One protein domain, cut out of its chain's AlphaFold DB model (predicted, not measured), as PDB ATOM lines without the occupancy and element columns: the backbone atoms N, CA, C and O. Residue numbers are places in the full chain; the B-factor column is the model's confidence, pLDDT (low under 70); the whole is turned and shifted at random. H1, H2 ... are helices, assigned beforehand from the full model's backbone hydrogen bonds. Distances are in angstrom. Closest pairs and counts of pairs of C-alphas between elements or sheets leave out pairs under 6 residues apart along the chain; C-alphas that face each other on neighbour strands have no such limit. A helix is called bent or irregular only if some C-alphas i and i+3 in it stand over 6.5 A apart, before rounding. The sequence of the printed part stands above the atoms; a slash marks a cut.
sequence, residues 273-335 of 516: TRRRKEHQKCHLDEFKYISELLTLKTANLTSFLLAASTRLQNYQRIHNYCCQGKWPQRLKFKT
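AT A GLANCE: This is residues 273 to 335 of the 516 residues of the protein "OrfB_Zn_ribbon domain-containing protein" of Rhizopus microsporus ATCC 52813 (UniProt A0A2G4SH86). The model is a long, loose loop of helices folded back on itself: H1 and H2 make one short zigzag run, residues 293 to 300 turn the chain round beyond H2, and H3 with the bent helix H4 makes a longer run back. The two runs meet in the middle, where H2 crosses H4a, the first arm of H4; H3 makes one end of the length, and H1 and the second arm H4b come near each other at the other. The printed part has 63 residues with four named helices, in the order H1, H2, H3, H4, and no named strand, and its class is all helix. The whole is loose, with a radius of gyration of the C-alphas of 14.1 A, and its outline is a rod spanning 42 by 20 by 19 A.

IN THESE COORDINATES: The longest helix is H4, residues 315 to 335, assigned as one helix by its hydrogen bonds but bent: C-alphas 322 and 325 are 9.4 A apart. Its arm H4a, residues 315 to 322, measures 10.3 A from first to last C-alpha. Its arm H4b, residues 325 to 335, measures 16.9 A and ends with C-alpha 335 at (-33.174, -37.391, 35.516). Residues 323 and 324 belong to neither arm. H4b is itself irregular, with C-alphas 325 and 328 standing 8.5 A apart. Before H4 comes H3, residues 301 to 313, which measures 17.9 A and begins with C-alpha 301 at (0.781, -16.208, 45.912). H2, residues 284 to 292, measures 12.2 A. H1, residues 273 to 282, measures 14.4 A and begins with C-alpha 273 at (-25.551, -35.836, 28.300).

HOW THE PARTS SIT: The two arms H4a and H4b run the same way at a shallow tilt of 31 degrees. They are close but not clearly touching, their closest C-alphas being those of Cys 322 and Pro 328, 7.7 A apart. H4a touches H2, with 5 pairs of C-alphas within 8 A; the closest C-alphas are those of Glu 286 and Tyr 321, 6.6 A apart. These two run opposite ways at a steep tilt of 65 degrees. H3 and H4a are close but not clearly touching, with the closest C-alphas those of Arg 311 and Ile 318, 7.8 A apart. Their lines are about perpendicular at 73 degrees, only just beyond a steep tilt. H1 and H2 are close but not clearly touching, the closest C-alphas being those of Gln 280 and Phe 287, 6.2 A apart, and their lines are about perpendicular at 81 degrees. H1 and H4b are near each other, with 9 pairs of C-alphas within 10 A. H2 and H3 follow each other along the chain but are apart, and among the other pairs that are apart are H1 and H3. In H1, H2, H3 and H4a every O i to N i+4 pair is within hydrogen-bond range, and in H4b 6 of 7 are.

THE WHOLE: The two C-alphas farthest apart are those of Thr 302 and Lys 334, at 42.6 A. The C-alphas of the first and last printed residues, Thr 273 and Thr 335, are 10.6 A apart. The printed part runs from residue 273 to residue 335 and has no cut. The links H1 to H2 and H3 to H4 are tight, with one residue each, and the link H2 to H3 is short, with 8 residues; there is no long link. The mean pLDDT of the printed part is 86.1, and no printed residue is under 70.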
ATOM      1  N   THR A 273     -26.887 -36.038  28.872       84.31
ATOM      2  CA  THR A 273     -25.551 -35.836  28.300       84.31
ATOM      3  C   THR A 273     -25.610 -34.940  27.063       84.31
ATOM      4  O   THR A 273     -24.815 -34.008  26.951       84.31
ATOM      5  N   ARG A 274     -26.592 -35.162  26.182       85.50
ATOM      6  CA  ARG A 274     -26.858 -34.336  25.001       85.50
ATOM      7  C   ARG A 274     -27.153 -32.883  25.380       85.50
ATOM      8  O   ARG A 274     -26.475 -31.998  24.881       85.50
ATOM      9  N   ARG A 275     -28.051 -32.640  26.338       87.50
ATOM     10  CA  ARG A 275     -28.406 -31.299  26.838       87.50
ATOM     11  C   ARG A 275     -27.208 -30.539  27.405       87.50
ATOM     12  O   ARG A 275     -27.095 -29.342  27.189       87.50
ATOM     13  N   ARG A 276     -26.278 -31.218  28.091       88.31
ATOM     14  CA  ARG A 276     -25.026 -30.581  28.550       88.31
ATOM     15  C   ARG A 276     -24.121 -30.181  27.387       88.31
ATOM     16  O   ARG A 276     -23.522 -29.116  27.452       88.31
ATOM     17  N   LYS A 277     -24.020 -31.018  26.348       90.38
ATOM     18  CA  LYS A 277     -23.258 -30.695  25.132       90.38
ATOM     19  C   LYS A 277     -23.907 -29.556  24.345       90.38
ATOM     20  O   LYS A 277     -23.198 -28.690  23.860       90.38
ATOM     21  N   GLU A 278     -25.233 -29.541  24.237       90.44
ATOM     22  CA  GLU A 278     -25.991 -28.435  23.634       90.44
ATOM     23  C   GLU A 278     -25.740 -27.134  24.402       90.44
ATOM     24  O   GLU A 278     -25.327 -26.158  23.794       90.44
ATOM     25  N   HIS A 279     -25.846 -27.148  25.736       90.12
ATOM     26  CA  HIS A 279     -25.526 -25.986  26.576       90.12
ATOM     27  C   HIS A 279     -24.089 -25.485  26.368       90.12
ATOM     28  O   HIS A 279     -23.864 -24.288  26.253       90.12
ATOM     29  N   GLN A 280     -23.114 -26.397  26.272       90.69
ATOM     30  CA  GLN A 280     -21.725 -26.042  25.954       90.69
ATOM     31  C   GLN A 280     -21.580 -25.402  24.571       90.69
ATOM     32  O   GLN A 280     -20.772 -24.498  24.415       90.69
ATOM     33  N   LYS A 281     -22.337 -25.870  23.572       92.12
ATOM     34  CA  LYS A 281     -22.313 -25.307  22.215       92.12
ATOM     35  C   LYS A 281     -22.979 -23.933  22.152       92.12
ATOM     36  O   LYS A 281     -22.428 -23.040  21.528       92.12
ATOM     37  N   CYS A 282     -24.129 -23.763  22.804       91.62
ATOM     38  CA  CYS A 282     -24.861 -22.494  22.841       91.62
ATOM     39  C   CYS A 282     -24.120 -21.399  23.625       91.62
ATOM     40  O   CYS A 282     -24.331 -20.224  23.361       91.62
ATOM     41  N   HIS A 283     -23.263 -21.783  24.574       89.94
ATOM     42  CA  HIS A 283     -22.477 -20.876  25.415       89.94
ATOM     43  C   HIS A 283     -20.979 -21.184  25.295       89.94
ATOM     44  O   HIS A 283     -20.281 -21.403  26.295       89.94
ATOM     45  N   LEU A 284     -20.505 -21.308  24.051       92.44
ATOM     46  CA  LEU A 284     -19.142 -21.742  23.750       92.44
ATOM     47  C   LEU A 284     -18.100 -20.768  24.310       92.44
ATOM     48  O   LEU A 284     -17.090 -21.216  24.853       92.44
ATOM     49  N   ASP A 285     -18.362 -19.466  24.230       92.25
ATOM     50  CA  ASP A 285     -17.434 -18.426  24.677       92.25
ATOM     51  C   ASP A 285     -17.300 -18.403  26.199       92.25
ATOM     52  O   ASP A 285     -16.188 -18.359  26.728       92.25
ATOM     53  N   GLU A 286     -18.409 -18.509  26.939       91.06
ATOM     54  CA  GLU A 286     -18.362 -18.665  28.393       91.06
ATOM     55  C   GLU A 286     -17.677 -19.968  28.796       91.06
ATOM     56  O   GLU A 286     -16.907 -19.984  29.759       91.06
ATOM     57  N   PHE A 287     -17.944 -21.064  28.080       90.62
ATOM     58  CA  PHE A 287     -17.317 -22.348  28.363       90.62
ATOM     59  C   PHE A 287     -15.798 -22.290  28.171       90.62
ATOM     60  O   PHE A 287     -15.073 -22.699  29.083       90.62
ATOM     61  N   LYS A 288     -15.323 -21.748  27.039       91.56
ATOM     62  CA  LYS A 288     -13.894 -21.532  26.761       91.56
ATOM     63  C   LYS A 288     -13.263 -20.670  27.847       91.56
ATOM     64  O   LYS A 288     -12.352 -21.138  28.531       91.56
ATOM     65  N   TYR A 289     -13.855 -19.504  28.117       90.94
ATOM     66  CA  TYR A 289     -13.400 -18.590  29.162       90.94
ATOM     67  C   TYR A 289     -13.243 -19.287  30.523       90.94
ATOM     68  O   TYR A 289     -12.204 -19.182  31.169       90.94
ATOM     69  N   ILE A 290     -14.254 -20.048  30.964       88.56
ATOM     70  CA  ILE A 290     -14.214 -20.766  32.248       88.56
ATOM     71  C   ILE A 290     -13.153 -21.871  32.245       88.56
ATOM     72  O   ILE A 290     -12.512 -22.099  33.275       88.56
ATOM     73  N   SER A 291     -12.984 -22.574  31.122       87.31
ATOM     74  CA  SER A 291     -12.016 -23.667  30.990       87.31
ATOM     75  C   SER A 291     -10.562 -23.189  31.034       87.31
ATOM     76  O   SER A 291      -9.698 -23.917  31.521       87.31
ATOM     77  N   GLU A 292     -10.320 -21.947  30.614       90.38
ATOM     78  CA  GLU A 292      -9.004 -21.304  30.563       90.38
ATOM     79  C   GLU A 292      -8.652 -20.543  31.855       90.38
ATOM     80  O   GLU A 292      -7.525 -20.078  32.026       90.38
ATOM     81  N   LEU A 293      -9.578 -20.447  32.821       88.19
ATOM     82  CA  LEU A 293      -9.314 -19.781  34.099       88.19
ATOM     83  C   LEU A 293      -8.142 -20.429  34.849       88.19
ATOM     84  O   LEU A 293      -8.178 -21.611  35.205       88.19
ATOM     85  N   LEU A 294      -7.171 -19.598  35.240       87.62
ATOM     86  CA  LEU A 294      -6.018 -19.986  36.061       87.62
ATOM     87  C   LEU A 294      -6.419 -20.844  37.261       87.62
ATOM     88  O   LEU A 294      -7.421 -20.578  37.917       87.62
ATOM     89  N   THR A 295      -5.646 -21.868  37.608       85.25
ATOM     90  CA  THR A 295      -6.021 -22.755  38.716       85.25
ATOM     91  C   THR A 295      -5.821 -22.103  40.087       85.25
ATOM     92  O   THR A 295      -4.764 -21.558  40.388       85.25
ATOM     93  N   LEU A 296      -6.805 -22.257  40.979       84.62
ATOM     94  CA  LEU A 296      -6.666 -21.907  42.401       84.62
ATOM     95  C   LEU A 296      -5.739 -22.879  43.157       84.62
ATOM     96  O   LEU A 296      -5.343 -22.623  44.288       84.62
ATOM     97  N   LYS A 297      -5.373 -24.014  42.546       84.19
ATOM     98  CA  LYS A 297      -4.513 -25.041  43.150       84.19
ATOM     99  C   LYS A 297      -3.024 -24.758  42.938       84.19
ATOM    100  O   LYS A 297      -2.294 -25.621  42.439       84.19
ATOM    101  N   THR A 298      -2.581 -23.576  43.334       78.88
ATOM    102  CA  THR A 298      -1.196 -23.124  43.179       78.88
ATOM    103  C   THR A 298      -0.544 -22.837  44.533       78.88
ATOM    104  O   THR A 298      -1.232 -22.595  45.523       78.88
ATOM    105  N   ALA A 299       0.784 -22.934  44.575       74.75
ATOM    106  CA  ALA A 299       1.619 -22.544  45.712       74.75
ATOM    107  C   ALA A 299       2.232 -21.141  45.536       74.75
ATOM    108  O   ALA A 299       2.873 -20.639  46.453       74.75
ATOM    109  N   ASN A 300       2.044 -20.506  44.372       80.25
ATOM    110  CA  ASN A 300       2.498 -19.143  44.101       80.25
ATOM    111  C   ASN A 300       1.404 -18.139  44.500       80.25
ATOM    112  O   ASN A 300       0.277 -18.234  44.006       80.25
ATOM    113  N   LEU A 301       1.733 -17.193  45.388       76.81
ATOM    114  CA  LEU A 301       0.781 -16.208  45.912       76.81
ATOM    115  C   LEU A 301       0.221 -15.318  44.806       76.81
ATOM    116  O   LEU A 301      -0.985 -15.119  44.738       76.81
ATOM    117  N   THR A 302       1.080 -14.819  43.924       79.38
ATOM    118  CA  THR A 302       0.697 -13.944  42.813       79.38
ATOM    119  C   THR A 302      -0.272 -14.656  41.875       79.38
ATOM    120  O   THR A 302      -1.344 -14.133  41.584       79.38
ATOM    121  N   SER A 303       0.037 -15.894  41.475       83.06
ATOM    122  CA  SER A 303      -0.864 -16.705  40.652       83.06
ATOM    123  C   SER A 303      -2.183 -17.006  41.365       83.06
ATOM    124  O   SER A 303      -3.230 -17.029  40.724       83.06
ATOM    125  N   PHE A 304      -2.150 -17.243  42.682       83.25
ATOM    126  CA  PHE A 304      -3.353 -17.483  43.476       83.25
ATOM    127  C   PHE A 304      -4.243 -16.240  43.542       83.25
ATOM    128  O   PHE A 304      -5.437 -16.332  43.265       83.25
ATOM    129  N   LEU A 305      -3.662 -15.086  43.881       80.94
ATOM    130  CA  LEU A 305      -4.364 -13.808  43.975       80.94
ATOM    131  C   LEU A 305      -4.951 -13.407  42.625       80.94
ATOM    132  O   LEU A 305      -6.115 -13.014  42.573       80.94
ATOM    133  N   LEU A 306      -4.199 -13.587  41.536       85.00
ATOM    134  CA  LEU A 306      -4.690 -13.355  40.182       85.00
ATOM    135  C   LEU A 306      -5.869 -14.286  39.863       85.00
ATOM    136  O   LEU A 306      -6.954 -13.818  39.528       85.00
ATOM    137  N   ALA A 307      -5.715 -15.598  40.073       87.25
ATOM    138  CA  ALA A 307      -6.771 -16.583  39.834       87.25
ATOM    139  C   ALA A 307      -8.044 -16.333  40.669       87.25
ATOM    140  O   ALA A 307      -9.155 -16.617  40.203       87.25
ATOM    141  N   ALA A 308      -7.894 -15.843  41.902       84.50
ATOM    142  CA  ALA A 308      -8.998 -15.486  42.785       84.50
ATOM    143  C   ALA A 308      -9.676 -14.180  42.344       84.50
ATOM    144  O   ALA A 308     -10.900 -14.155  42.209       84.50
ATOM    145  N   SER A 309      -8.893 -13.136  42.062       81.56
ATOM    146  CA  SER A 309      -9.384 -11.832  41.606       81.56
ATOM    147  C   SER A 309     -10.170 -11.960  40.304       81.56
ATOM    148  O   SER A 309     -11.335 -11.571  40.256       81.56
ATOM    149  N   THR A 310      -9.607 -12.633  39.292       85.56
ATOM    150  CA  THR A 310     -10.274 -12.847  38.000       85.56
ATOM    151  C   THR A 310     -11.615 -13.564  38.165       85.56
ATOM    152  O   THR A 310     -12.596 -13.192  37.522       85.56
ATOM    153  N   ARG A 311     -11.704 -14.565  39.055       87.06
ATOM    154  CA  ARG A 311     -12.966 -15.270  39.342       87.06
ATOM    155  C   ARG A 311     -13.990 -14.399  40.052       87.06
ATOM    156  O   ARG A 311     -15.171 -14.517  39.746       87.06
ATOM    157  N   LEU A 312     -13.559 -13.576  41.004       83.38
ATOM    158  CA  LEU A 312     -14.445 -12.686  41.754       83.38
ATOM    159  C   LEU A 312     -14.981 -11.560  40.867       83.38
ATOM    160  O   LEU A 312     -16.189 -11.340  40.835       83.38
ATOM    161  N   GLN A 313     -14.112 -10.913  40.089       83.50
ATOM    162  CA  GLN A 313     -14.492  -9.864  39.137       83.50
ATOM    163  C   GLN A 313     -15.467 -10.388  38.076       83.50
ATOM    164  O   GLN A 313     -16.432  -9.715  37.727       83.50
ATOM    165  N   ASN A 314     -15.270 -11.628  37.621       85.75
ATOM    166  CA  ASN A 314     -16.111 -12.265  36.607       85.75
ATOM    167  C   ASN A 314     -17.156 -13.222  37.197       85.75
ATOM    168  O   ASN A 314     -17.696 -14.066  36.478       85.75
ATOM    169  N   TYR A 315     -17.462 -13.104  38.495       84.38
ATOM    170  CA  TYR A 315     -18.361 -14.030  39.180       84.38
ATOM    171  C   TYR A 315     -19.718 -14.117  38.484       84.38
ATOM    172  O   TYR A 315     -20.210 -15.220  38.268       84.38
ATOM    173  N   GLN A 316     -20.290 -12.981  38.073       84.50
ATOM    174  CA  GLN A 316     -21.597 -12.959  37.418       84.50
ATOM    175  C   GLN A 316     -21.596 -13.756  36.111       84.50
ATOM    176  O   GLN A 316     -22.499 -14.556  35.887       84.50
ATOM    177  N   ARG A 317     -20.557 -13.601  35.280       87.75
ATOM    178  CA  ARG A 317     -20.405 -14.348  34.022       87.75
ATOM    179  C   ARG A 317     -20.323 -15.853  34.283       87.75
ATOM    180  O   ARG A 317     -21.039 -16.635  33.662       87.75
ATOM    181  N   ILE A 318     -19.504 -16.258  35.257       87.12
ATOM    182  CA  ILE A 318     -19.323 -17.675  35.602       87.12
ATOM    183  C   ILE A 318     -20.593 -18.264  36.229       87.12
ATOM    184  O   ILE A 318     -20.978 -19.396  35.924       87.12
ATOM    185  N   HIS A 319     -21.249 -17.502  37.103       84.44
ATOM    186  CA  HIS A 319     -22.511 -17.867  37.728       84.44
ATOM    187  C   HIS A 319     -23.609 -18.030  36.678       84.44
ATOM    188  O   HIS A 319     -24.337 -19.018  36.725       84.44
ATOM    189  N   ASN A 320     -23.700 -17.113  35.714       87.19
ATOM    190  CA  ASN A 320     -24.708 -17.168  34.667       87.19
ATOM    191  C   ASN A 320     -24.586 -18.471  33.864       87.19
ATOM    192  O   ASN A 320     -25.517 -19.271  33.835       87.19
ATOM    193  N   TYR A 321     -23.396 -18.787  33.355       88.56
ATOM    194  CA  TYR A 321     -23.175 -20.049  32.645       88.56
ATOM    195  C   TYR A 321     -23.493 -21.296  33.497       88.56
ATOM    196  O   TYR A 321     -24.126 -22.252  33.033       88.56
ATOM    197  N   CYS A 322     -23.046 -21.306  34.759       84.38
ATOM    198  CA  CYS A 322     -23.157 -22.477  35.629       84.38
ATOM    199  C   CYS A 322     -24.559 -22.685  36.220       84.38
ATOM    200  O   CYS A 322     -24.912 -23.829  36.504       84.38
ATOM    201  N   CYS A 323     -25.313 -21.613  36.472       82.06
ATOM    202  CA  CYS A 323     -26.476 -21.622  37.363       82.06
ATOM    203  C   CYS A 323     -27.705 -20.874  36.814       82.06
ATOM    204  O   CYS A 323     -28.793 -21.049  37.371       82.06
ATOM    205  N   GLN A 324     -27.581 -20.056  35.759       82.69
ATOM    206  CA  GLN A 324     -28.715 -19.285  35.226       82.69
ATOM    207  C   GLN A 324     -29.851 -20.200  34.772       82.69
ATOM    208  O   GLN A 324     -29.642 -21.311  34.278       82.69
ATOM    209  N   GLY A 325     -31.084 -19.752  35.023       81.44
ATOM    210  CA  GLY A 325     -32.292 -20.518  34.714       81.44
ATOM    211  C   GLY A 325     -32.406 -21.851  35.466       81.44
ATOM    212  O   GLY A 325     -33.300 -22.642  35.163       81.44
ATOM    213  N   LYS A 326     -31.508 -22.128  36.428       84.44
ATOM    214  CA  LYS A 326     -31.430 -23.389  37.182       84.44
ATOM    215  C   LYS A 326     -31.382 -24.620  36.259       84.44
ATOM    216  O   LYS A 326     -31.864 -25.696  36.621       84.44
ATOM    217  N   TRP A 327     -30.819 -24.482  35.052       85.69
ATOM    218  CA  TRP A 327     -30.804 -25.550  34.045       85.69
ATOM    219  C   TRP A 327     -30.139 -26.854  34.534       85.69
ATOM    220  O   TRP A 327     -30.676 -27.930  34.241       85.69
ATOM    221  N   PRO A 328     -29.048 -26.840  35.339       85.25
ATOM    222  CA  PRO A 328     -28.466 -28.079  35.837       85.25
ATOM    223  C   PRO A 328     -29.366 -28.756  36.870       85.25
ATOM    224  O   PRO A 328     -29.419 -29.986  36.901       85.25
ATOM    225  N   GLN A 329     -30.056 -27.985  37.719       87.50
ATOM    226  CA  GLN A 329     -30.993 -28.509  38.713       87.50
ATOM    227  C   GLN A 329     -32.229 -29.098  38.031       87.50
ATOM    228  O   GLN A 329     -32.581 -30.241  38.315       87.50
ATOM    229  N   ARG A 330     -32.794 -28.395  37.036       88.75
ATOM    230  CA  ARG A 330     -33.855 -28.906  36.149       88.75
ATOM    231  C   ARG A 330     -33.477 -30.253  35.547       88.75
ATOM    232  O   ARG A 330     -34.231 -31.219  35.632       88.75
ATOM    233  N   LEU A 331     -32.268 -30.344  34.994       87.31
ATOM    234  CA  LEU A 331     -31.780 -31.570  34.375       87.31
ATOM    235  C   LEU A 331     -31.585 -32.708  35.387       87.31
ATOM    236  O   LEU A 331     -31.933 -33.855  35.101       87.31
ATOM    237  N   LYS A 332     -31.038 -32.404  36.573       86.00
ATOM    238  CA  LYS A 332     -30.882 -33.375  37.668       86.00
ATOM    239  C   LYS A 332     -32.235 -33.897  38.147       86.00
ATOM    240  O   LYS A 332     -32.384 -35.108  38.276       86.00
ATOM    241  N   PHE A 333     -33.202 -33.009  38.371       87.69
ATOM    242  CA  PHE A 333     -34.538 -33.368  38.838       87.69
ATOM    243  C   PHE A 333     -35.301 -34.186  37.794       87.69
ATOM    244  O   PHE A 333     -35.833 -35.241  38.124       87.69
ATOM    245  N   LYS A 334     -35.245 -33.802  36.512       87.12
ATOM    246  CA  LYS A 334     -35.825 -34.604  35.421       87.12
ATOM    247  C   LYS A 334     -35.201 -36.000  35.342       87.12
ATOM    248  O   LYS A 334     -35.915 -36.991  35.262       87.12
ATOM    249  N   THR A 335     -33.872 -36.093  35.458       85.38
ATOM    250  CA  THR A 335     -33.174 -37.391  35.516       85.38
ATOM    251  C   THR A 335     -33.631 -38.217  36.725       85.38
ATOM    252  O   THR A 335     -33.739 -39.436  36.635       85.38
TER     253      THR A 335